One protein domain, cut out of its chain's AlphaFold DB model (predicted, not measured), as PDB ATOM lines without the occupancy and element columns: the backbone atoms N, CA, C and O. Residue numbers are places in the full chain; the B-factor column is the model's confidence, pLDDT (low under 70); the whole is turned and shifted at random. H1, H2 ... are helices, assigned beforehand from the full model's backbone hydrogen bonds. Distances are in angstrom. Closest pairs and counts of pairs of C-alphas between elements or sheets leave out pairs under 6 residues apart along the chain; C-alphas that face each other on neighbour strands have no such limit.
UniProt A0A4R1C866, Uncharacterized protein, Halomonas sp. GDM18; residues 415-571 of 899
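What this domain is: This is residues 415 to 571 of the 899 residues of an uncharacterized protein of Halomonas sp. GDM18 (UniProt A0A4R1C866). Four helices, H1 to H4, stand side by side in an up-and-down bundle, each running against the one before, and H7 crosses its H3 and H4 side. Short H5 and then H6 sit at one end of the bundle, and residues 415 to 420 stick out. The printed part has 157 residues with seven named helices, H1 to H7 in chain order, and no named strand; its class is all helix. It is compact, with a radius of gyration of the C-alphas of 16.0 A and spans of 45 by 44 by 29 A.

Where its parts are: After residues 415 to 430, H1 covers residues 431 to 448, 25.5 A, from C-alpha 431 at (-6.358, -7.699, 48.634). H2 is residues 457 to 478, 30.7 A; H3 is 484 to 497, 19.8 A; H4 is 503 to 513, 15.2 A. H5 is residues 516 to 520, H6 is 532 to 545, 19.9 A, and H7 is 550 to 569, 29.0 A, ending with C-alpha 569 at (-10.333, -33.769, 44.538).

How they stand to each other: H1 and H2 are a hairpin at a shallow tilt of 15 degrees, closest at C-alphas 435 and 474, 6.6 A. H2 and H4 are apart. H7 touches H4 with its residues 555 to 560 alone, about perpendicular at 84 degrees; C-alphas 512 and 556 are closest, 5.7 A. H5 touches H6, closest at C-alphas 517 and 542, 5.7 A. Every O i to N i+4 pair is within hydrogen-bond range in H1, H2, H3 and H4; H6 has 9 of 10, H7 15 of 16, and H5 0 of 1 but 2 of 2 O i to N i+3 pairs.

The domain as a whole: The C-alphas farthest apart, of Pro 417 and Lys 453, are 48.9 A apart. The printed part has no cut. The link H5 to H6 is long, 11 residues. Mean pLDDT of the printed part is 76.1; 50 residues are under 70, among them 419 to 430.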
ATOM      1  N   GLN A 415     -25.684 -20.864  61.078       81.19
ATOM      2  CA  GLN A 415     -24.650 -19.833  61.117       81.19
ATOM      3  C   GLN A 415     -25.169 -18.603  61.890       81.19
ATOM      4  O   GLN A 415     -26.381 -18.406  61.979       81.19
ATOM      5  N   PRO A 416     -24.297 -17.764  62.469       86.31
ATOM      6  CA  PRO A 416     -24.698 -16.505  63.093       86.31
ATOM      7  C   PRO A 416     -25.616 -15.603  62.227       86.31
ATOM      8  O   PRO A 416     -25.457 -15.545  61.004       86.31
ATOM      9  N   PRO A 417     -26.573 -14.872  62.833       86.00
ATOM     10  CA  PRO A 417     -27.489 -13.973  62.125       86.00
ATOM     11  C   PRO A 417     -26.742 -12.848  61.423       86.00
ATOM     12  O   PRO A 417     -25.718 -12.367  61.907       86.00
ATOM     13  N   GLY A 418     -27.216 -12.450  60.242       77.69
ATOM     14  CA  GLY A 418     -26.550 -11.413  59.450       77.69
ATOM     15  C   GLY A 418     -25.161 -11.813  58.940       77.69
ATOM     16  O   GLY A 418     -24.545 -11.050  58.183       77.69
ATOM     17  N   GLN A 419     -24.662 -13.003  59.306       69.56
ATOM     18  CA  GLN A 419     -23.384 -13.497  58.841       69.56
ATOM     19  C   GLN A 419     -23.507 -13.839  57.370       69.56
ATOM     20  O   GLN A 419     -23.945 -14.902  56.940       69.56
ATOM     21  N   ARG A 420     -23.017 -12.901  56.579       60.84
ATOM     22  CA  ARG A 420     -22.422 -13.236  55.301       60.84
ATOM     23  C   ARG A 420     -21.053 -13.815  55.633       60.84
ATOM     24  O   ARG A 420     -20.330 -13.225  56.434       60.84
ATOM     25  N   LEU A 421     -20.653 -14.908  54.985       50.91
ATOM     26  CA  LEU A 421     -19.273 -15.421  55.062       50.91
ATOM     27  C   LEU A 421     -18.216 -14.335  54.731       50.91
ATOM     28  O   LEU A 421     -17.038 -14.497  55.032       50.91
ATOM     29  N   ILE A 422     -18.643 -13.189  54.180       50.62
ATOM     30  CA  ILE A 422     -17.821 -12.048  53.786       50.62
ATOM     31  C   ILE A 422     -18.296 -10.769  54.511       50.62
ATOM     32  O   ILE A 422     -19.194 -10.065  54.038       50.62
ATOM     33  N   SER A 423     -17.671 -10.422  55.643       41.03
ATOM     34  CA  SER A 423     -17.818  -9.084  56.241       41.03
ATOM     35  C   SER A 423     -17.016  -8.071  55.420       41.03
ATOM     36  O   SER A 423     -15.787  -8.104  55.376       41.03
ATOM     37  N   GLY A 424     -17.718  -7.164  54.737       41.91
ATOM     38  CA  GLY A 424     -17.143  -6.137  53.860       41.91
ATOM     39  C   GLY A 424     -16.258  -5.091  54.556       41.91
ATOM     40  O   GLY A 424     -15.706  -4.233  53.875       41.91
ATOM     41  N   ALA A 425     -16.124  -5.128  55.885       41.59
ATOM     42  CA  ALA A 425     -15.388  -4.124  56.655       41.59
ATOM     43  C   ALA A 425     -13.852  -4.275  56.599       41.59
ATOM     44  O   ALA A 425     -13.148  -3.343  56.974       41.59
ATOM     45  N   PHE A 426     -13.324  -5.408  56.119       42.62
ATOM     46  CA  PHE A 426     -11.891  -5.736  56.239       42.62
ATOM     47  C   PHE A 426     -11.106  -5.777  54.928       42.62
ATOM     48  O   PHE A 426      -9.888  -5.963  54.939       42.62
ATOM     49  N   TRP A 427     -11.761  -5.583  53.787       51.91
ATOM     50  CA  TRP A 427     -11.092  -5.713  52.501       51.91
ATOM     51  C   TRP A 427     -10.489  -4.380  52.098       51.91
ATOM     52  O   TRP A 427     -11.186  -3.486  51.615       51.91
ATOM     53  N   SER A 428      -9.178  -4.240  52.293       48.66
ATOM     54  CA  SER A 428      -8.455  -3.155  51.643       48.66
ATOM     55  C   SER A 428      -8.651  -3.270  50.127       48.66
ATOM     56  O   SER A 428      -8.763  -4.369  49.574       48.66
ATOM     57  N   ILE A 429      -8.651  -2.125  49.446       52.03
ATOM     58  CA  ILE A 429      -8.707  -2.004  47.977       52.03
ATOM     59  C   ILE A 429      -7.600  -2.850  47.281       52.03
ATOM     60  O   ILE A 429      -7.674  -3.104  46.082       52.03
ATOM     61  N   ASP A 430      -6.636  -3.392  48.042       67.44
ATOM     62  CA  ASP A 430      -5.426  -4.070  47.581       67.44
ATOM     63  C   ASP A 430      -5.314  -5.566  47.970       67.44
ATOM     64  O   ASP A 430      -4.197  -6.104  48.032       67.44
ATOM     65  N   TRP A 431      -6.421  -6.279  48.230       77.62
ATOM     66  CA  TRP A 431      -6.358  -7.699  48.634       77.62
ATOM     67  C   TRP A 431      -5.605  -8.578  47.617       77.62
ATOM     68  O   TRP A 431      -4.747  -9.371  48.005       77.62
ATOM     69  N   LEU A 432      -5.850  -8.410  46.311       84.38
ATOM     70  CA  LEU A 432      -5.241  -9.249  45.274       84.38
ATOM     71  C   LEU A 432      -3.731  -8.990  45.119       84.38
ATOM     72  O   LEU A 432      -2.963  -9.960  45.126       84.38
ATOM     73  N   PRO A 433      -3.249  -7.730  45.019       83.19
ATOM     74  CA  PRO A 433      -1.820  -7.431  45.111       83.19
ATOM     75  C   PRO A 433      -1.156  -8.037  46.351       83.19
ATOM     76  O   PRO A 433      -0.060  -8.598  46.251       83.19
ATOM     77  N   SER A 434      -1.826  -7.965  47.502       85.44
ATOM     78  CA  SER A 434      -1.322  -8.474  48.781       85.44
ATOM     79  C   SER A 434      -1.238 -10.000  48.794       85.44
ATOM     80  O   SER A 434      -0.181 -10.553  49.103       85.44
ATOM     81  N   ALA A 435      -2.287 -10.692  48.350       88.31
ATOM     82  CA  ALA A 435      -2.310 -12.145  48.222       88.31
ATOM     83  C   ALA A 435      -1.231 -12.641  47.247       88.31
ATOM     84  O   ALA A 435      -0.466 -13.553  47.564       88.31
ATOM     85  N   ARG A 436      -1.073 -11.981  46.088       91.19
ATOM     86  CA  ARG A 436       0.007 -12.291  45.136       91.19
ATOM     87  C   ARG A 436       1.387 -12.076  45.746       91.19
ATOM     88  O   ARG A 436       2.290 -12.853  45.449       91.19
ATOM     89  N   ARG A 437       1.575 -11.033  46.560       90.38
ATOM     90  CA  ARG A 437       2.841 -10.772  47.261       90.38
ATOM     91  C   ARG A 437       3.146 -11.878  48.266       90.38
ATOM     92  O   ARG A 437       4.260 -12.388  48.244       90.38
ATOM     93  N   ILE A 438       2.165 -12.285  49.072       92.06
ATOM     94  CA  ILE A 438       2.297 -13.383  50.043       92.06
ATOM     95  C   ILE A 438       2.686 -14.686  49.329       92.06
ATOM     96  O   ILE A 438       3.680 -15.310  49.693       92.06
ATOM     97  N   ILE A 439       1.988 -15.055  48.250       93.38
ATOM     98  CA  ILE A 439       2.306 -16.283  47.500       93.38
ATOM     99  C   ILE A 439       3.664 -16.163  46.787       93.38
ATOM    100  O   ILE A 439       4.425 -17.124  46.741       93.38
ATOM    101  N   LYS A 440       4.035 -14.987  46.262       91.56
ATOM    102  CA  LYS A 440       5.376 -14.767  45.687       91.56
ATOM    103  C   LYS A 440       6.487 -14.887  46.729       91.56
ATOM    104  O   LYS A 440       7.544 -15.397  46.380       91.56
ATOM    105  N   GLN A 441       6.268 -14.426  47.962       90.25
ATOM    106  CA  GLN A 441       7.217 -14.616  49.061       90.25
ATOM    107  C   GLN A 441       7.397 -16.105  49.356       90.25
ATOM    108  O   GLN A 441       8.530 -16.561  49.423       90.25
ATOM    109  N   TRP A 442       6.301 -16.867  49.412       91.88
ATOM    110  CA  TRP A 442       6.349 -18.325  49.541       91.88
ATOM    111  C   TRP A 442       7.160 -18.983  48.408       91.88
ATOM    112  O   TRP A 442       8.087 -19.743  48.682       91.88
ATOM    113  N   ILE A 443       6.914 -18.617  47.139       89.06
ATOM    114  CA  ILE A 443       7.726 -19.104  46.004       89.06
ATOM    115  C   ILE A 443       9.200 -18.686  46.161       89.06
ATOM    116  O   ILE A 443      10.093 -19.483  45.890       89.06
ATOM    117  N   GLY A 444       9.465 -17.453  46.598       85.00
ATOM    118  CA  GLY A 444      10.810 -16.916  46.809       85.00
ATOM    119  C   GLY A 444      11.603 -17.691  47.859       85.00
ATOM    120  O   GLY A 444      12.739 -18.061  47.585       85.00
ATOM    121  N   VAL A 445      10.982 -18.028  48.992       83.75
ATOM    122  CA  VAL A 445      11.586 -18.858  50.051       83.75
ATOM    123  C   VAL A 445      11.903 -20.264  49.530       83.75
ATOM    124  O   VAL A 445      12.994 -20.785  49.742       83.75
ATOM    125  N   ILE A 446      11.005 -20.852  48.732       81.94
ATOM    126  CA  ILE A 446      11.262 -22.139  48.058       81.94
ATOM    127  C   ILE A 446      12.413 -22.036  47.043       81.94
ATOM    128  O   ILE A 446      13.067 -23.032  46.734       81.94
ATOM    129  N   SER A 447      12.661 -20.840  46.506       74.06
ATOM    130  CA  SER A 447      13.717 -20.580  45.524       74.06
ATOM    131  C   SER A 447      15.086 -20.357  46.154       74.06
ATOM    132  O   SER A 447      16.089 -20.670  45.511       74.06
ATOM    133  N   SER A 448      15.123 -19.770  47.356       65.62
ATOM    134  CA  SER A 448      16.348 -19.368  48.048       65.62
ATOM    135  C   SER A 448      17.018 -20.502  48.816       65.62
ATOM    136  O   SER A 448      18.219 -20.421  49.046       65.62
ATOM    137  N   ASP A 449      16.289 -21.572  49.144       53.81
ATOM    138  CA  ASP A 449      16.802 -22.657  49.980       53.81
ATOM    139  C   ASP A 449      16.878 -24.011  49.266       53.81
ATOM    140  O   ASP A 449      16.215 -24.270  48.264       53.81
ATOM    141  N   TYR A 450      17.699 -24.896  49.831       53.12
ATOM    142  CA  TYR A 450      18.055 -26.279  49.479       53.12
ATOM    143  C   TYR A 450      16.898 -27.259  49.125       53.12
ATOM    144  O   TYR A 450      17.125 -28.449  48.923       53.12
ATOM    145  N   LEU A 451      15.663 -26.787  48.959       55.38
ATOM    146  CA  LEU A 451      14.432 -27.533  48.675       55.38
ATOM    147  C   LEU A 451      14.266 -27.877  47.177       55.38
ATOM    148  O   LEU A 451      13.147 -27.974  46.662       55.38
ATOM    149  N   ARG A 452      15.371 -28.034  46.428       54.53
ATOM    150  CA  ARG A 452      15.336 -28.393  44.992       54.53
ATOM    151  C   ARG A 452      14.943 -29.853  44.749       54.53
ATOM    152  O   ARG A 452      14.367 -30.120  43.698       54.53
ATOM    153  N   LYS A 453      15.225 -30.752  45.700       58.12
ATOM    154  CA  LYS A 453      14.854 -32.175  45.670       58.12
ATOM    155  C   LYS A 453      13.696 -32.413  46.644       58.12
ATOM    156  O   LYS A 453      13.914 -32.514  47.844       58.12
ATOM    157  N   THR A 454      12.469 -32.469  46.135       57.91
ATOM    158  CA  THR A 454      11.232 -32.659  46.920       57.91
ATOM    159  C   THR A 454      11.002 -34.103  47.384       57.91
ATOM    160  O   THR A 454       9.976 -34.379  47.989       57.91
ATOM    161  N   SER A 455      11.937 -35.020  47.108       60.72
ATOM    162  CA  SER A 455      11.870 -36.437  47.494       60.72
ATOM    163  C   SER A 455      12.346 -36.726  48.924       60.72
ATOM    164  O   SER A 455      12.275 -37.870  49.353       60.72
ATOM    165  N   ASP A 456      12.895 -35.736  49.632       68.81
ATOM    166  CA  ASP A 456      13.361 -35.880  51.017       68.81
ATOM    167  C   ASP A 456      12.226 -35.531  51.996       68.81
ATOM    168  O   ASP A 456      11.649 -34.442  51.939       68.81
ATOM    169  N   GLU A 457      11.919 -36.444  52.915       72.06
ATOM    170  CA  GLU A 457      10.848 -36.300  53.907       72.06
ATOM    171  C   GLU A 457      11.044 -35.067  54.808       72.06
ATOM    172  O   GLU A 457      10.095 -34.348  55.128       72.06
ATOM    173  N   LYS A 458      12.299 -34.714  55.134       73.00
ATOM    174  CA  LYS A 458      12.607 -33.492  55.900       73.00
ATOM    175  C   LYS A 458      12.313 -32.221  55.103       73.00
ATOM    176  O   LYS A 458      11.965 -31.190  55.680       73.00
ATOM    177  N   VAL A 459      12.465 -32.278  53.780       74.19
ATOM    178  CA  VAL A 459      12.125 -31.181  52.861       74.19
ATOM    179  C   VAL A 459      10.606 -31.046  52.742       74.19
ATOM    180  O   VAL A 459      10.103 -29.922  52.750       74.19
ATOM    181  N   ARG A 460       9.876 -32.166  52.706       72.81
ATOM    182  CA  ARG A 460       8.409 -32.199  52.665       72.81
ATOM    183  C   ARG A 460       7.778 -31.597  53.923       72.81
ATOM    184  O   ARG A 460       6.995 -30.659  53.800       72.81
ATOM    185  N   GLY A 461       8.220 -32.005  55.116       78.38
ATOM    186  CA  GLY A 461       7.721 -31.438  56.378       78.38
ATOM    187  C   GLY A 461       7.976 -29.927  56.519       78.38
ATOM    188  O   GLY A 461       7.139 -29.187  57.036       78.38
ATOM    189  N   ARG A 462       9.101 -29.420  55.990       81.06
ATOM    190  CA  ARG A 462       9.373 -27.969  55.938       81.06
ATOM    191  C   ARG A 462       8.450 -27.230  54.967       81.06
ATOM    192  O   ARG A 462       8.015 -26.121  55.277       81.06
ATOM    193  N   LEU A 463       8.158 -27.819  53.806       81.69
ATOM    194  CA  LEU A 463       7.221 -27.247  52.835       81.69
ATOM    195  C   LEU A 463       5.797 -27.178  53.398       81.69
ATOM    196  O   LEU A 463       5.133 -26.160  53.214       81.69
ATOM    197  N   GLU A 464       5.365 -28.199  54.138       84.25
ATOM    198  CA  GLU A 464       4.059 -28.234  54.807       84.25
ATOM    199  C   GLU A 464       3.946 -27.188  55.923       84.25
ATOM    200  O   GLU A 464       2.947 -26.469  56.002       84.25
ATOM    201  N   ALA A 465       4.990 -27.015  56.742       85.75
ATOM    202  CA  ALA A 465       5.026 -25.957  57.752       85.75
ATOM    203  C   ALA A 465       4.910 -24.558  57.115       85.75
ATOM    204  O   ALA A 465       4.099 -23.731  57.548       85.75
ATOM    205  N   LEU A 466       5.661 -24.319  56.033       88.94
ATOM    206  CA  LEU A 466       5.630 -23.063  55.284       88.94
ATOM    207  C   LEU A 466       4.272 -22.837  54.592       88.94
ATOM    208  O   LEU A 466       3.783 -21.704  54.525       88.94
ATOM    209  N   LEU A 467       3.643 -23.905  54.091       91.25
ATOM    210  CA  LEU A 467       2.296 -23.879  53.528       91.25
ATOM    211  C   LEU A 467       1.271 -23.442  54.577       91.25
ATOM    212  O   LEU A 467       0.474 -22.542  54.309       91.25
ATOM    213  N   LEU A 468       1.314 -24.038  55.771       88.81
ATOM    214  CA  LEU A 468       0.382 -23.748  56.858       88.81
ATOM    215  C   LEU A 468       0.521 -22.301  57.347       88.81
ATOM    216  O   LEU A 468      -0.482 -21.608  57.525       88.81
ATOM    217  N   GLU A 469       1.752 -21.814  57.509       91.62
ATOM    218  CA  GLU A 469       2.021 -20.419  57.867       91.62
ATOM    219  C   GLU A 469       1.489 -19.451  56.800       91.62
ATOM    220  O   GLU A 469       0.759 -18.502  57.103       91.62
ATOM    221  N   THR A 470       1.804 -19.716  55.531       91.56
ATOM    222  CA  THR A 470       1.373 -18.872  54.411       91.56
ATOM    223  C   THR A 470      -0.146 -18.892  54.267       91.56
ATOM    224  O   THR A 470      -0.759 -17.842  54.068       91.56
ATOM    225  N   SER A 471      -0.780 -20.053  54.450       90.19
ATOM    226  CA  SER A 471      -2.234 -20.160  54.454       90.19
ATOM    227  C   SER A 471      -2.853 -19.377  55.602       90.19
ATOM    228  O   SER A 471      -3.834 -18.689  55.366       90.19
ATOM    229  N   ARG A 472      -2.302 -19.406  56.824       86.31
ATOM    230  CA  ARG A 472      -2.819 -18.583  57.936       86.31
ATOM    231  C   ARG A 472      -2.740 -17.093  57.615       86.31
ATOM    232  O   ARG A 472      -3.676 -16.357  57.912       86.31
ATOM    233  N   ARG A 473      -1.656 -16.645  56.972       88.56
ATOM    234  CA  ARG A 473      -1.513 -15.255  56.505       88.56
ATOM    235  C   ARG A 473      -2.561 -14.906  55.449       88.56
ATOM    236  O   ARG A 473      -3.137 -13.824  55.517       88.56
ATOM    237  N   LEU A 474      -2.841 -15.818  54.515       85.19
ATOM    238  CA  LEU A 474      -3.924 -15.653  53.545       85.19
ATOM    239  C   LEU A 474      -5.296 -15.672  54.221       85.19
ATOM    240  O   LEU A 474      -6.090 -14.793  53.946       85.19
ATOM    241  N   THR A 475      -5.579 -16.581  55.150       80.94
ATOM    242  CA  THR A 475      -6.841 -16.604  55.905       80.94
ATOM    243  C   THR A 475      -7.025 -15.334  56.729       80.94
ATOM    244  O   THR A 475      -8.127 -14.809  56.779       80.94
ATOM    245  N   LYS A 476      -5.960 -14.780  57.320       80.19
ATOM    246  CA  LYS A 476      -6.018 -13.494  58.027       80.19
ATOM    247  C   LYS A 476      -6.287 -12.326  57.074       80.19
ATOM    248  O   LYS A 476      -7.069 -11.449  57.413       80.19
ATOM    249  N   LEU A 477      -5.653 -12.318  55.898       80.88
ATOM    250  CA  LEU A 477      -5.902 -11.312  54.859       80.88
ATOM    251  C   LEU A 477      -7.330 -11.415  54.310       80.88
ATOM    252  O   LEU A 477      -7.953 -10.398  54.037       80.88
ATOM    253  N   MET A 478      -7.806 -12.646  54.121       75.56
ATOM    254  CA  MET A 478      -9.044 -12.942  53.413       75.56
ATOM    255  C   MET A 478     -10.246 -13.163  54.344       75.56
ATOM    256  O   MET A 478     -11.346 -13.389  53.872       75.56
ATOM    257  N   GLY A 479     -10.078 -13.241  55.660       67.94
ATOM    258  CA  GLY A 479     -11.156 -13.611  56.590       67.94
ATOM    259  C   GLY A 479     -11.810 -14.990  56.359       67.94
ATOM    260  O   GLY A 479     -12.716 -15.349  57.100       67.94
ATOM    261  N   ILE A 480     -11.370 -15.770  55.360       68.25
ATOM    262  CA  ILE A 480     -11.992 -17.025  54.909       68.25
ATOM    263  C   ILE A 480     -10.913 -18.101  54.782       68.25
ATOM    264  O   ILE A 480      -9.860 -17.897  54.164       68.25
ATOM    265  N   ARG A 481     -11.182 -19.280  55.357       66.25
ATOM    266  CA  ARG A 481     -10.231 -20.403  55.405       66.25
ATOM    267  C   ARG A 481      -9.935 -20.986  54.022       66.25
ATOM    268  O   ARG A 481      -8.775 -21.245  53.714       66.25
ATOM    269  N   HIS A 482     -10.962 -21.129  53.184       73.81
ATOM    270  CA  HIS A 482     -10.866 -21.721  51.846       73.81
ATOM    271  C   HIS A 482     -11.011 -20.686  50.719       73.81
ATOM    272  O   HIS A 482     -11.632 -20.948  49.693       73.81
ATOM    273  N   SER A 483     -10.422 -19.502  50.904       81.62
ATOM    274  CA  SER A 483     -10.420 -18.462  49.869       81.62
ATOM    275  C   SER A 483      -9.704 -18.910  48.591       81.62
ATOM    276  O   SER A 483      -8.820 -19.773  48.609       81.62
ATOM    277  N   TYR A 484     -10.017 -18.271  47.467       86.62
ATOM    278  CA  TYR A 484      -9.378 -18.594  46.193       86.62
ATOM    279  C   TYR A 484      -7.857 -18.465  46.184       86.62
ATOM    280  O   TYR A 484      -7.202 -19.401  45.717       86.62
ATOM    281  N   PRO A 485      -7.234 -17.409  46.749       90.06
ATOM    282  CA  PRO A 485      -5.780 -17.373  46.848       90.06
ATOM    283  C   PRO A 485      -5.213 -18.509  47.701       90.06
ATOM    284  O   PRO A 485      -4.128 -19.000  47.394       90.06
ATOM    285  N   ALA A 486      -5.938 -18.947  48.739       88.94
ATOM    286  CA  ALA A 486      -5.537 -20.102  49.537       88.94
ATOM    287  C   ALA A 486      -5.602 -21.396  48.709       88.94
ATOM    288  O   ALA A 486      -4.651 -22.171  48.738       88.94
ATOM    289  N   MET A 487      -6.639 -21.599  47.885       90.44
ATOM    290  CA  MET A 487      -6.681 -22.763  46.987       90.44
ATOM    291  C   MET A 487      -5.611 -22.710  45.901       90.44
ATOM    292  O   MET A 487      -5.025 -23.737  45.577       90.44
ATOM    293  N   VAL A 488      -5.306 -21.526  45.363       92.88
ATOM    294  CA  VAL A 488      -4.185 -21.356  44.429       92.88
ATOM    295  C   VAL A 488      -2.865 -21.717  45.110       92.88
ATOM    296  O   VAL A 488      -2.041 -22.390  44.498       92.88
ATOM    297  N   LEU A 489      -2.657 -21.315  46.367       93.94
ATOM    298  CA  LEU A 489      -1.479 -21.704  47.143       93.94
ATOM    299  C   LEU A 489      -1.400 -23.229  47.322       93.94
ATOM    300  O   LEU A 489      -0.357 -23.809  47.021       93.94
ATOM    301  N   TYR A 490      -2.485 -23.878  47.756       92.44
ATOM    302  CA  TYR A 490      -2.527 -25.335  47.929       92.44
ATOM    303  C   TYR A 490      -2.261 -26.079  46.621       92.44
ATOM    304  O   TYR A 490      -1.478 -27.025  46.591       92.44
ATOM    305  N   TRP A 491      -2.826 -25.594  45.519       93.56
ATOM    306  CA  TRP A 491      -2.591 -26.166  44.201       93.56
ATOM    307  C   TRP A 491      -1.143 -25.986  43.726       93.56
ATOM    308  O   TRP A 491      -0.542 -26.915  43.195       93.56
ATOM    309  N   LEU A 492      -0.537 -24.812  43.935       92.50
ATOM    310  CA  LEU A 492       0.875 -24.584  43.607       92.50
ATOM    311  C   LEU A 492       1.809 -25.455  44.458       92.50
ATOM    312  O   LEU A 492       2.845 -25.897  43.958       92.50
ATOM    313  N   HIS A 493       1.448 -25.704  45.718       90.12
ATOM    314  CA  HIS A 493       2.153 -26.641  46.586       90.12
ATOM    315  C   HIS A 493       2.054 -28.077  46.054       90.12
ATOM    316  O   HIS A 493       3.091 -28.715  45.882       90.12
ATOM    317  N   ASP A 494       0.858 -28.554  45.695       88.50
ATOM    318  CA  ASP A 494       0.672 -29.871  45.067       88.50
ATOM    319  C   ASP A 494       1.488 -30.011  43.768       88.50
ATOM    320  O   ASP A 494       2.264 -30.950  43.596       88.50
ATOM    321  N   LEU A 495       1.437 -29.011  42.884       87.62
ATOM    322  CA  LEU A 495       2.241 -28.995  41.661       87.62
ATOM    323  C   LEU A 495       3.755 -29.057  41.930       87.62
ATOM    324  O   LEU A 495       4.515 -29.585  41.110       87.62
ATOM    325  N   ARG A 496       4.218 -28.498  43.052       85.12
ATOM    326  CA  ARG A 496       5.627 -28.539  43.446       85.12
ATOM    327  C   ARG A 496       6.013 -29.894  44.033       85.12
ATOM    328  O   ARG A 496       7.062 -30.409  43.656       85.12
ATOM    329  N   VAL A 497       5.208 -30.441  44.938       81.12
ATOM    330  CA  VAL A 497       5.517 -31.686  45.656       81.12
ATOM    331  C   VAL A 497       5.289 -32.899  44.758       81.12
ATOM    332  O   VAL A 497       6.206 -33.694  44.569       81.12
ATOM    333  N   THR A 498       4.121 -32.984  44.124       77.31
ATOM    334  CA  THR A 498       3.675 -34.146  43.345       77.31
ATOM    335  C   THR A 498       4.270 -34.161  41.936       77.31
ATOM    336  O   THR A 498       4.714 -35.198  41.454       77.31
ATOM    337  N   ARG A 499       4.318 -33.007  41.252       75.38
ATOM    338  CA  ARG A 499       4.794 -32.916  39.852       75.38
ATOM    339  C   ARG A 499       6.217 -32.378  39.693       75.38
ATOM    340  O   ARG A 499       6.675 -32.205  38.566       75.38
ATOM    341  N   MET A 500       6.899 -32.075  40.799       75.06
ATOM    342  CA  MET A 500       8.280 -31.568  40.831       75.06
ATOM    343  C   MET A 500       8.547 -30.380  39.885       75.06
ATOM    344  O   MET A 500       9.639 -30.230  39.330       75.06
ATOM    345  N   LEU A 501       7.556 -29.501  39.685       81.25
ATOM    346  CA  LEU A 501       7.694 -28.383  38.750       81.25
ATOM    347  C   LEU A 501       8.773 -27.386  39.189       81.25
ATOM    348  O   LEU A 501       8.963 -27.110  40.376       81.25
ATOM    349  N   ARG A 502       9.459 -26.787  38.207       82.00
ATOM    350  CA  ARG A 502      10.452 -25.726  38.439       82.00
ATOM    351  C   ARG A 502       9.785 -24.476  39.022       82.00
ATOM    352  O   ARG A 502       8.662 -24.131  38.667       82.00
ATOM    353  N   VAL A 503      10.527 -23.729  39.837       82.25
ATOM    354  CA  VAL A 503      10.088 -22.446  40.421       82.25
ATOM    355  C   VAL A 503       9.597 -21.454  39.355       82.25
ATOM    356  O   VAL A 503       8.564 -20.808  39.528       82.25
ATOM    357  N   SER A 504      10.295 -21.348  38.221       78.50
ATOM    358  CA  SER A 504       9.883 -20.476  37.112       78.50
ATOM    359  C   SER A 504       8.514 -20.867  36.536       78.50
ATOM    360  O   SER A 504       7.715 -19.997  36.172       78.50
ATOM    361  N   SER A 505       8.195 -22.164  36.523       85.75
ATOM    362  CA  SER A 505       6.869 -22.666  36.164       85.75
ATOM    363  C   SER A 505       5.828 -22.241  37.202       85.75
ATOM    364  O   SER A 505       4.775 -21.751  36.808       85.75
ATOM    365  N   LEU A 506       6.126 -22.317  38.506       87.62
ATOM    366  CA  LEU A 506       5.208 -21.864  39.565       87.62
ATOM    367  C   LEU A 506       4.871 -20.373  39.443       87.62
ATOM    368  O   LEU A 506       3.702 -20.002  39.532       87.62
ATOM    369  N   HIS A 507       5.854 -19.513  39.151       85.75
ATOM    370  CA  HIS A 507       5.587 -18.099  38.859       85.75
ATOM    371  C   HIS A 507       4.664 -17.916  37.649       85.75
ATOM    372  O   HIS A 507       3.777 -17.057  37.669       85.75
ATOM    373  N   THR A 508       4.841 -18.740  36.613       85.75
ATOM    374  CA  THR A 508       3.981 -18.723  35.426       85.75
ATOM    375  C   THR A 508       2.548 -19.123  35.787       85.75
ATOM    376  O   THR A 508       1.613 -18.389  35.457       85.75
ATOM    377  N   TYR A 509       2.358 -20.219  36.528       89.56
ATOM    378  CA  TYR A 509       1.039 -20.669  36.989       89.56
ATOM    379  C   TYR A 509       0.364 -19.650  37.908       89.56
ATOM    380  O   TYR A 509      -0.809 -19.340  37.703       89.56
ATOM    381  N   LEU A 510       1.109 -19.050  38.840       90.25
ATOM    382  CA  LEU A 510       0.615 -17.975  39.698       90.25
ATOM    383  C   LEU A 510       0.129 -16.775  38.879       90.25
ATOM    384  O   LEU A 510      -0.963 -16.264  39.113       90.25
ATOM    385  N   SER A 511       0.925 -16.316  37.906       84.69
ATOM    386  CA  SER A 511       0.566 -15.145  37.097       84.69
ATOM    387  C   SER A 511      -0.705 -15.352  36.276       84.69
ATOM    388  O   SER A 511      -1.458 -14.401  36.072       84.69
ATOM    389  N   ARG A 512      -0.935 -16.593  35.834       84.38
ATOM    390  CA  ARG A 512      -2.094 -16.984  35.036       84.38
ATOM    391  C   ARG A 512      -3.325 -17.250  35.894       84.38
ATOM    392  O   ARG A 512      -4.413 -16.997  35.416       84.38
ATOM    393  N   SER A 513      -3.168 -17.726  37.127       87.00
ATOM    394  CA  SER A 513      -4.311 -18.078  37.988       87.00
ATOM    395  C   SER A 513      -4.802 -16.896  38.826       87.00
ATOM    396  O   SER A 513      -5.963 -16.835  39.181       87.00
ATOM    397  N   LEU A 514      -3.952 -15.900  39.090       86.69
ATOM    398  CA  LEU A 514      -4.345 -14.669  39.788       86.69
ATOM    399  C   LEU A 514      -4.105 -13.422  38.914       86.69
ATOM    400  O   LEU A 514      -3.315 -12.554  39.303       86.69
ATOM    401  N   PRO A 515      -4.708 -13.304  37.712       83.44
ATOM    402  CA  PRO A 515      -4.595 -12.092  36.903       83.44
ATOM    403  C   PRO A 515      -5.259 -10.911  37.623       83.44
ATOM    404  O   PRO A 515      -6.182 -11.106  38.404       83.44
ATOM    405  N   MET A 516      -4.793  -9.681  37.368       76.94
ATOM    406  CA  MET A 516      -5.272  -8.494  38.101       76.94
ATOM    407  C   MET A 516      -6.783  -8.280  37.988       76.94
ATOM    408  O   MET A 516      -7.395  -7.885  38.971       76.94
ATOM    409  N   ALA A 517      -7.378  -8.627  36.845       71.25
ATOM    410  CA  ALA A 517      -8.822  -8.560  36.654       71.25
ATOM    411  C   ALA A 517      -9.617  -9.463  37.612       71.25
ATOM    412  O   ALA A 517     -10.774  -9.165  37.861       71.25
ATOM    413  N   MET A 518      -9.027 -10.500  38.235       75.50
ATOM    414  CA  MET A 518      -9.723 -11.253  39.297       75.50
ATOM    415  C   MET A 518     -10.147 -10.352  40.463       75.50
ATOM    416  O   MET A 518     -11.167 -10.622  41.083       75.50
ATOM    417  N   ALA A 519      -9.428  -9.254  40.731       68.50
ATOM    418  CA  ALA A 519      -9.805  -8.306  41.780       68.50
ATOM    419  C   ALA A 519     -11.157  -7.641  41.505       68.50
ATOM    420  O   ALA A 519     -11.869  -7.302  42.448       68.50
ATOM    421  N   ASP A 520     -11.505  -7.483  40.227       59.72
ATOM    422  CA  ASP A 520     -12.763  -6.883  39.794       59.72
ATOM    423  C   ASP A 520     -13.939  -7.872  39.890       59.72
ATOM    424  O   ASP A 520     -15.096  -7.449  39.937       59.72
ATOM    425  N   TYR A 521     -13.662  -9.180  39.988       64.50
ATOM    426  CA  TYR A 521     -14.674 -10.220  40.178       64.50
ATOM    427  C   TYR A 521     -14.659 -10.702  41.620       64.50
ATOM    428  O   TYR A 521     -13.931 -11.621  41.986       64.50
ATOM    429  N   ALA A 522     -15.518 -10.113  42.446       53.56
ATOM    430  CA  ALA A 522     -15.634 -10.474  43.857       53.56
ATOM    431  C   ALA A 522     -16.063 -11.941  44.093       53.56
ATOM    432  O   ALA A 522     -15.838 -12.475  45.175       53.56
ATOM    433  N   LEU A 523     -16.625 -12.612  43.074       58.97
ATOM    434  CA  LEU A 523     -16.853 -14.064  43.068       58.97
ATOM    435  C   LEU A 523     -15.546 -14.847  43.226       58.97
ATOM    436  O   LEU A 523     -15.545 -15.909  43.824       58.97
ATOM    437  N   SER A 524     -14.418 -14.299  42.774       67.56
ATOM    438  CA  SER A 524     -13.113 -14.945  42.869       67.56
ATOM    439  C   SER A 524     -12.553 -15.022  44.287       67.56
ATOM    440  O   SER A 524     -11.440 -15.488  44.429       67.56
ATOM    441  N   ILE A 525     -13.243 -14.548  45.328       67.50
ATOM    442  CA  ILE A 525     -12.710 -14.514  46.700       67.50
ATOM    443  C   ILE A 525     -13.071 -15.782  47.477       67.50
ATOM    444  O   ILE A 525     -12.187 -16.383  48.095       67.50
ATOM    445  N   ASP A 526     -14.337 -16.190  47.418       69.62
ATOM    446  CA  ASP A 526     -14.873 -17.338  48.148       69.62
ATOM    447  C   ASP A 526     -15.301 -18.438  47.182       69.62
ATOM    448  O   ASP A 526     -16.186 -18.249  46.350       69.62
ATOM    449  N   ILE A 527     -14.655 -19.593  47.304       71.88
ATOM    450  CA  ILE A 527     -14.887 -20.743  46.431       71.88
ATOM    451  C   ILE A 527     -16.178 -21.466  46.777       71.88
ATOM    452  O   ILE A 527     -16.766 -22.082  45.895       71.88
ATOM    453  N   GLN A 528     -16.662 -21.364  48.015       65.69
ATOM    454  CA  GLN A 528     -17.915 -22.015  48.407       65.69
ATOM    455  C   GLN A 528     -19.129 -21.416  47.690       65.69
ATOM    456  O   GLN A 528     -20.171 -22.052  47.588       65.69
ATOM    457  N   GLU A 529     -18.989 -20.200  47.162       63.69
ATOM    458  CA  GLU A 529     -20.021 -19.527  46.380       63.69
ATOM    459  C   GLU A 529     -19.841 -19.717  44.868       63.69
ATOM    460  O   GLU A 529     -20.550 -19.078  44.086       63.69
ATOM    461  N   TRP A 530     -18.867 -20.524  44.434       73.06
ATOM    462  CA  TRP A 530     -18.708 -20.833  43.020       73.06
ATOM    463  C   TRP A 530     -19.737 -21.882  42.622       73.06
ATOM    464  O   TRP A 530     -19.648 -23.047  42.998       73.06
ATOM    465  N   ASP A 531     -20.676 -21.462  41.787       65.56
ATOM    466  CA  ASP A 531     -21.434 -22.344  40.914       65.56
ATOM    467  C   ASP A 531     -20.838 -22.311  39.494       65.56
ATOM    468  O   ASP A 531     -19.898 -21.565  39.185       65.56
ATOM    469  N   ASN A 532     -21.352 -23.181  38.623       61.94
ATOM    470  CA  ASN A 532     -20.863 -23.299  37.252       61.94
ATOM    471  C   ASN A 532     -20.956 -21.960  36.494       61.94
ATOM    472  O   ASN A 532     -20.094 -21.667  35.668       61.94
ATOM    473  N   ASP A 533     -21.955 -21.136  36.808       58.91
ATOM    474  CA  ASP A 533     -22.233 -19.874  36.121       58.91
ATOM    475  C   ASP A 533     -21.310 -18.755  36.607       58.91
ATOM    476  O   ASP A 533     -20.697 -18.067  35.797       58.91
ATOM    477  N   SER A 534     -21.096 -18.648  37.918       66.38
ATOM    478  CA  SER A 534     -20.116 -17.755  38.541       66.38
ATOM    479  C   SER A 534     -18.711 -18.033  38.007       66.38
ATOM    480  O   SER A 534     -17.962 -17.115  37.660       66.38
ATOM    481  N   ALA A 535     -18.356 -19.315  37.889       71.81
ATOM    482  CA  ALA A 535     -17.076 -19.734  37.344       71.81
ATOM    483  C   ALA A 535     -16.966 -19.440  35.835       71.81
ATOM    484  O   ALA A 535     -15.949 -18.907  35.387       71.81
ATOM    485  N   GLN A 536     -18.021 -19.701  35.056       67.75
ATOM    486  CA  GLN A 536     -18.083 -19.361  33.628       67.75
ATOM    487  C   GLN A 536     -18.045 -17.854  33.366       67.75
ATOM    488  O   GLN A 536     -17.366 -17.425  32.429       67.75
ATOM    489  N   GLU A 537     -18.704 -17.050  34.199       68.19
ATOM    490  CA  GLU A 537     -18.628 -15.591  34.169       68.19
ATOM    491  C   GLU A 537     -17.168 -15.153  34.326       68.19
ATOM    492  O   GLU A 537     -16.660 -14.400  33.499       68.19
ATOM    493  N   MET A 538     -16.436 -15.702  35.300       74.88
ATOM    494  CA  MET A 538     -15.008 -15.406  35.462       74.88
ATOM    495  C   MET A 538     -14.163 -15.874  34.271       74.88
ATOM    496  O   MET A 538     -13.267 -15.147  33.837       74.88
ATOM    497  N   TYR A 539     -14.442 -17.048  33.694       75.88
ATOM    498  CA  TYR A 539     -13.736 -17.521  32.494       75.88
ATOM    499  C   TYR A 539     -13.917 -16.589  31.300       75.88
ATOM    500  O   TYR A 539     -13.022 -16.490  30.458       75.88
ATOM    501  N   TRP A 540     -15.081 -15.945  31.217       65.50
ATOM    502  CA  TRP A 540     -15.472 -15.086  30.115       65.50
ATOM    503  C   TRP A 540     -14.997 -13.643  30.295       65.50
ATOM    504  O   TRP A 540     -14.357 -13.066  29.411       65.50
ATOM    505  N   CYS A 541     -15.314 -13.059  31.445       66.31
ATOM    506  CA  CYS A 541     -15.124 -11.646  31.708       66.31
ATOM    507  C   CYS A 541     -13.640 -11.319  31.911       66.31
ATOM    508  O   CYS A 541     -13.155 -10.360  31.313       66.31
ATOM    509  N   VAL A 542     -12.878 -12.159  32.631       72.94
ATOM    510  CA  VAL A 542     -11.450 -11.902  32.915       72.94
ATOM    511  C   VAL A 542     -10.635 -11.699  31.627       72.94
ATOM    512  O   VAL A 542      -9.931 -10.688  31.526       72.94
ATOM    513  N   PRO A 543     -10.711 -12.579  30.605       69.56
ATOM    514  CA  PRO A 543     -10.014 -12.340  29.342       69.56
ATOM    515  C   PRO A 543     -10.581 -11.166  28.538       69.56
ATOM    516  O   PRO A 543      -9.816 -10.484  27.849       69.56
ATOM    517  N   HIS A 544     -11.901 -10.944  28.596       62.91
ATOM    518  CA  HIS A 544     -12.584  -9.884  27.850       62.91
ATOM    519  C   HIS A 544     -12.172  -8.492  28.332       62.91
ATOM    520  O   HIS A 544     -11.719  -7.674  27.529       62.91
ATOM    521  N   ASP A 545     -12.262  -8.249  29.638       63.47
ATOM    522  CA  ASP A 545     -11.975  -6.953  30.255       63.47
ATOM    523  C   ASP A 545     -10.488  -6.598  30.147       63.47
ATOM    524  O   ASP A 545     -10.123  -5.434  29.970       63.47
ATOM    525  N   MET A 546      -9.619  -7.613  30.137       69.25
ATOM    526  CA  MET A 546      -8.185  -7.441  29.910       69.25
ATOM    527  C   MET A 546      -7.791  -7.321  28.429       69.25
ATOM    528  O   MET A 546      -6.625  -7.047  28.130       69.25
ATOM    529  N   GLY A 547      -8.716  -7.550  27.490       65.31
ATOM    530  CA  GLY A 547      -8.444  -7.500  26.051       65.31
ATOM    531  C   GLY A 547      -7.401  -8.521  25.580       65.31
ATOM    532  O   GLY A 547      -6.568  -8.208  24.726       65.31
ATOM    533  N   TRP A 548      -7.396  -9.725  26.157       75.00
ATOM    534  CA  TRP A 548      -6.383 -10.745  25.879       75.00
ATOM    535  C   TRP A 548      -6.456 -11.338  24.466       75.00
ATOM    536  O   TRP A 548      -7.512 -11.432  23.840       75.00
ATOM    537  N   SER A 549      -5.299 -11.793  23.970       72.56
ATOM    538  CA  SER A 549      -5.219 -12.579  22.735       72.56
ATOM    539  C   SER A 549      -5.796 -13.986  22.935       72.56
ATOM    540  O   SER A 549      -5.760 -14.521  24.043       72.56
ATOM    541  N   ALA A 550      -6.236 -14.637  21.853       64.25
ATOM    542  CA  ALA A 550      -6.790 -15.995  21.912       64.25
ATOM    543  C   ALA A 550      -5.837 -17.020  22.568       64.25
ATOM    544  O   ALA A 550      -6.278 -17.859  23.350       64.25
ATOM    545  N   SER A 551      -4.526 -16.915  22.311       69.12
ATOM    546  CA  SER A 551      -3.501 -17.791  22.907       69.12
ATOM    547  C   SER A 551      -3.373 -17.593  24.426       69.12
ATOM    548  O   SER A 551      -3.287 -18.555  25.198       69.12
ATOM    549  N   THR A 552      -3.422 -16.338  24.878       73.12
ATOM    550  CA  THR A 552      -3.399 -15.990  26.306       73.12
ATOM    551  C   THR A 552      -4.652 -16.509  27.011       73.12
ATOM    552  O   THR A 552      -4.540 -17.124  28.071       73.12
ATOM    553  N   THR A 553      -5.824 -16.345  26.390       74.75
ATOM    554  CA  THR A 553      -7.101 -16.873  26.886       74.75
ATOM    555  C   THR A 553      -7.066 -18.393  27.019       74.75
ATOM    556  O   THR A 553      -7.395 -18.923  28.075       74.75
ATOM    557  N   GLN A 554      -6.595 -19.112  25.999       74.25
ATOM    558  CA  GLN A 554      -6.505 -20.573  26.048       74.25
ATOM    559  C   GLN A 554      -5.570 -21.062  27.168       74.25
ATOM    560  O   GLN A 554      -5.888 -22.021  27.869       74.25
ATOM    561  N   SER A 555      -4.446 -20.371  27.378       77.88
ATOM    562  CA  SER A 555      -3.509 -20.673  28.470       77.88
ATOM    563  C   SER A 555      -4.119 -20.435  29.856       77.88
ATOM    564  O   SER A 555      -3.840 -21.188  30.788       77.88
ATOM    565  N   PHE A 556      -4.942 -19.395  30.000       84.81
ATOM    566  CA  PHE A 556      -5.687 -19.115  31.225       84.81
ATOM    567  C   PHE A 556      -6.723 -20.207  31.516       84.81
ATOM    568  O   PHE A 556      -6.688 -20.812  32.587       84.81
ATOM    569  N   LEU A 557      -7.578 -20.527  30.540       82.75
ATOM    570  CA  LEU A 557      -8.618 -21.550  30.685       82.75
ATOM    571  C   LEU A 557      -8.022 -22.931  30.997       82.75
ATOM    572  O   LEU A 557      -8.509 -23.630  31.880       82.75
ATOM    573  N   GLY A 558      -6.917 -23.302  30.342       81.38
ATOM    574  CA  GLY A 558      -6.217 -24.559  30.624       81.38
ATOM    575  C   GLY A 558      -5.673 -24.661  32.056       81.38
ATOM    576  O   GLY A 558      -5.644 -25.756  32.624       81.38
ATOM    577  N   ASN A 559      -5.274 -23.538  32.660       86.50
ATOM    578  CA  ASN A 559      -4.837 -23.486  34.057       86.50
ATOM    579  C   ASN A 559      -6.021 -23.555  35.024       86.50
ATOM    580  O   ASN A 559      -5.978 -24.334  35.974       86.50
ATOM    581  N   MET A 560      -7.095 -22.813  34.747       86.44
ATOM    582  CA  MET A 560      -8.328 -22.863  35.537       86.44
ATOM    583  C   MET A 560      -8.932 -24.272  35.571       86.44
ATOM    584  O   MET A 560      -9.343 -24.743  36.626       86.44
ATOM    585  N   GLY A 561      -8.894 -24.996  34.448       85.94
ATOM    586  CA  GLY A 561      -9.359 -26.383  34.369       85.94
ATOM    587  C   GLY A 561      -8.583 -27.339  35.267       85.94
ATOM    588  O   GLY A 561      -9.167 -28.246  35.853       85.94
ATOM    589  N   GLN A 562      -7.272 -27.140  35.401       87.62
ATOM    590  CA  GLN A 562      -6.451 -27.940  36.311       87.62
ATOM    591  C   GLN A 562      -6.727 -27.595  37.773       87.62
ATOM    592  O   GLN A 562      -6.842 -28.503  38.592       87.62
ATOM    593  N   LEU A 563      -6.869 -26.306  38.078       89.00
ATOM    594  CA  LEU A 563      -7.158 -25.828  39.423       89.00
ATOM    595  C   LEU A 563      -8.521 -26.326  39.933       89.00
ATOM    596  O   LEU A 563      -8.622 -26.749  41.077       89.00
ATOM    597  N   ILE A 564      -9.556 -26.349  39.091       86.62
ATOM    598  CA  ILE A 564     -10.888 -26.833  39.498       86.62
ATOM    599  C   ILE A 564     -10.908 -28.331  39.740       86.62
ATOM    600  O   ILE A 564     -11.445 -28.774  40.747       86.62
ATOM    601  N   ARG A 565     -10.249 -29.119  38.881       84.38
ATOM    602  CA  ARG A 565     -10.087 -30.559  39.139       84.38
ATOM    603  C   ARG A 565      -9.379 -30.822  40.467       84.38
ATOM    604  O   ARG A 565      -9.750 -31.749  41.177       84.38
ATOM    605  N   PHE A 566      -8.400 -29.986  40.815       87.25
ATOM    606  CA  PHE A 566      -7.760 -30.038  42.125       87.25
ATOM    607  C   PHE A 566      -8.749 -29.706  43.258       87.25
ATOM    608  O   PHE A 566      -8.853 -30.469  44.213       87.25
ATOM    609  N   MET A 567      -9.549 -28.642  43.138       83.94
ATOM    610  CA  MET A 567     -10.570 -28.310  44.148       83.94
ATOM    611  C   MET A 567     -11.632 -29.410  44.314       83.94
ATOM    612  O   MET A 567     -12.044 -29.674  45.442       83.94
ATOM    613  N   HIS A 568     -12.019 -30.086  43.226       78.69
ATOM    614  CA  HIS A 568     -12.919 -31.246  43.261       78.69
ATOM    615  C   HIS A 568     -12.308 -32.402  44.045       78.69
ATOM    616  O   HIS A 568     -12.967 -32.979  44.902       78.69
ATOM    617  N   SER A 569     -11.028 -32.709  43.800       77.38
ATOM    618  CA  SER A 569     -10.333 -33.769  44.538       77.38
ATOM    619  C   SER A 569     -10.223 -33.491  46.041       77.38
ATOM    620  O   SER A 569     -10.106 -34.427  46.823       77.38
ATOM    621  N   MET A 570     -10.314 -32.221  46.455       72.69
ATOM    622  CA  MET A 570     -10.348 -31.830  47.866       72.69
ATOM    623  C   MET A 570     -11.766 -31.735  48.453       72.69
ATOM    624  O   MET A 570     -11.905 -31.377  49.619       72.69
ATOM    625  N   GLY A 571     -12.820 -31.976  47.663       65.25
ATOM    626  CA  GLY A 571     -14.215 -31.856  48.106       65.25
ATOM    627  C   GLY A 571     -14.661 -30.431  48.460       65.25
ATOM    628  O   GLY A 571     -15.707 -30.255  49.073       65.25
TER     629      GLY A 571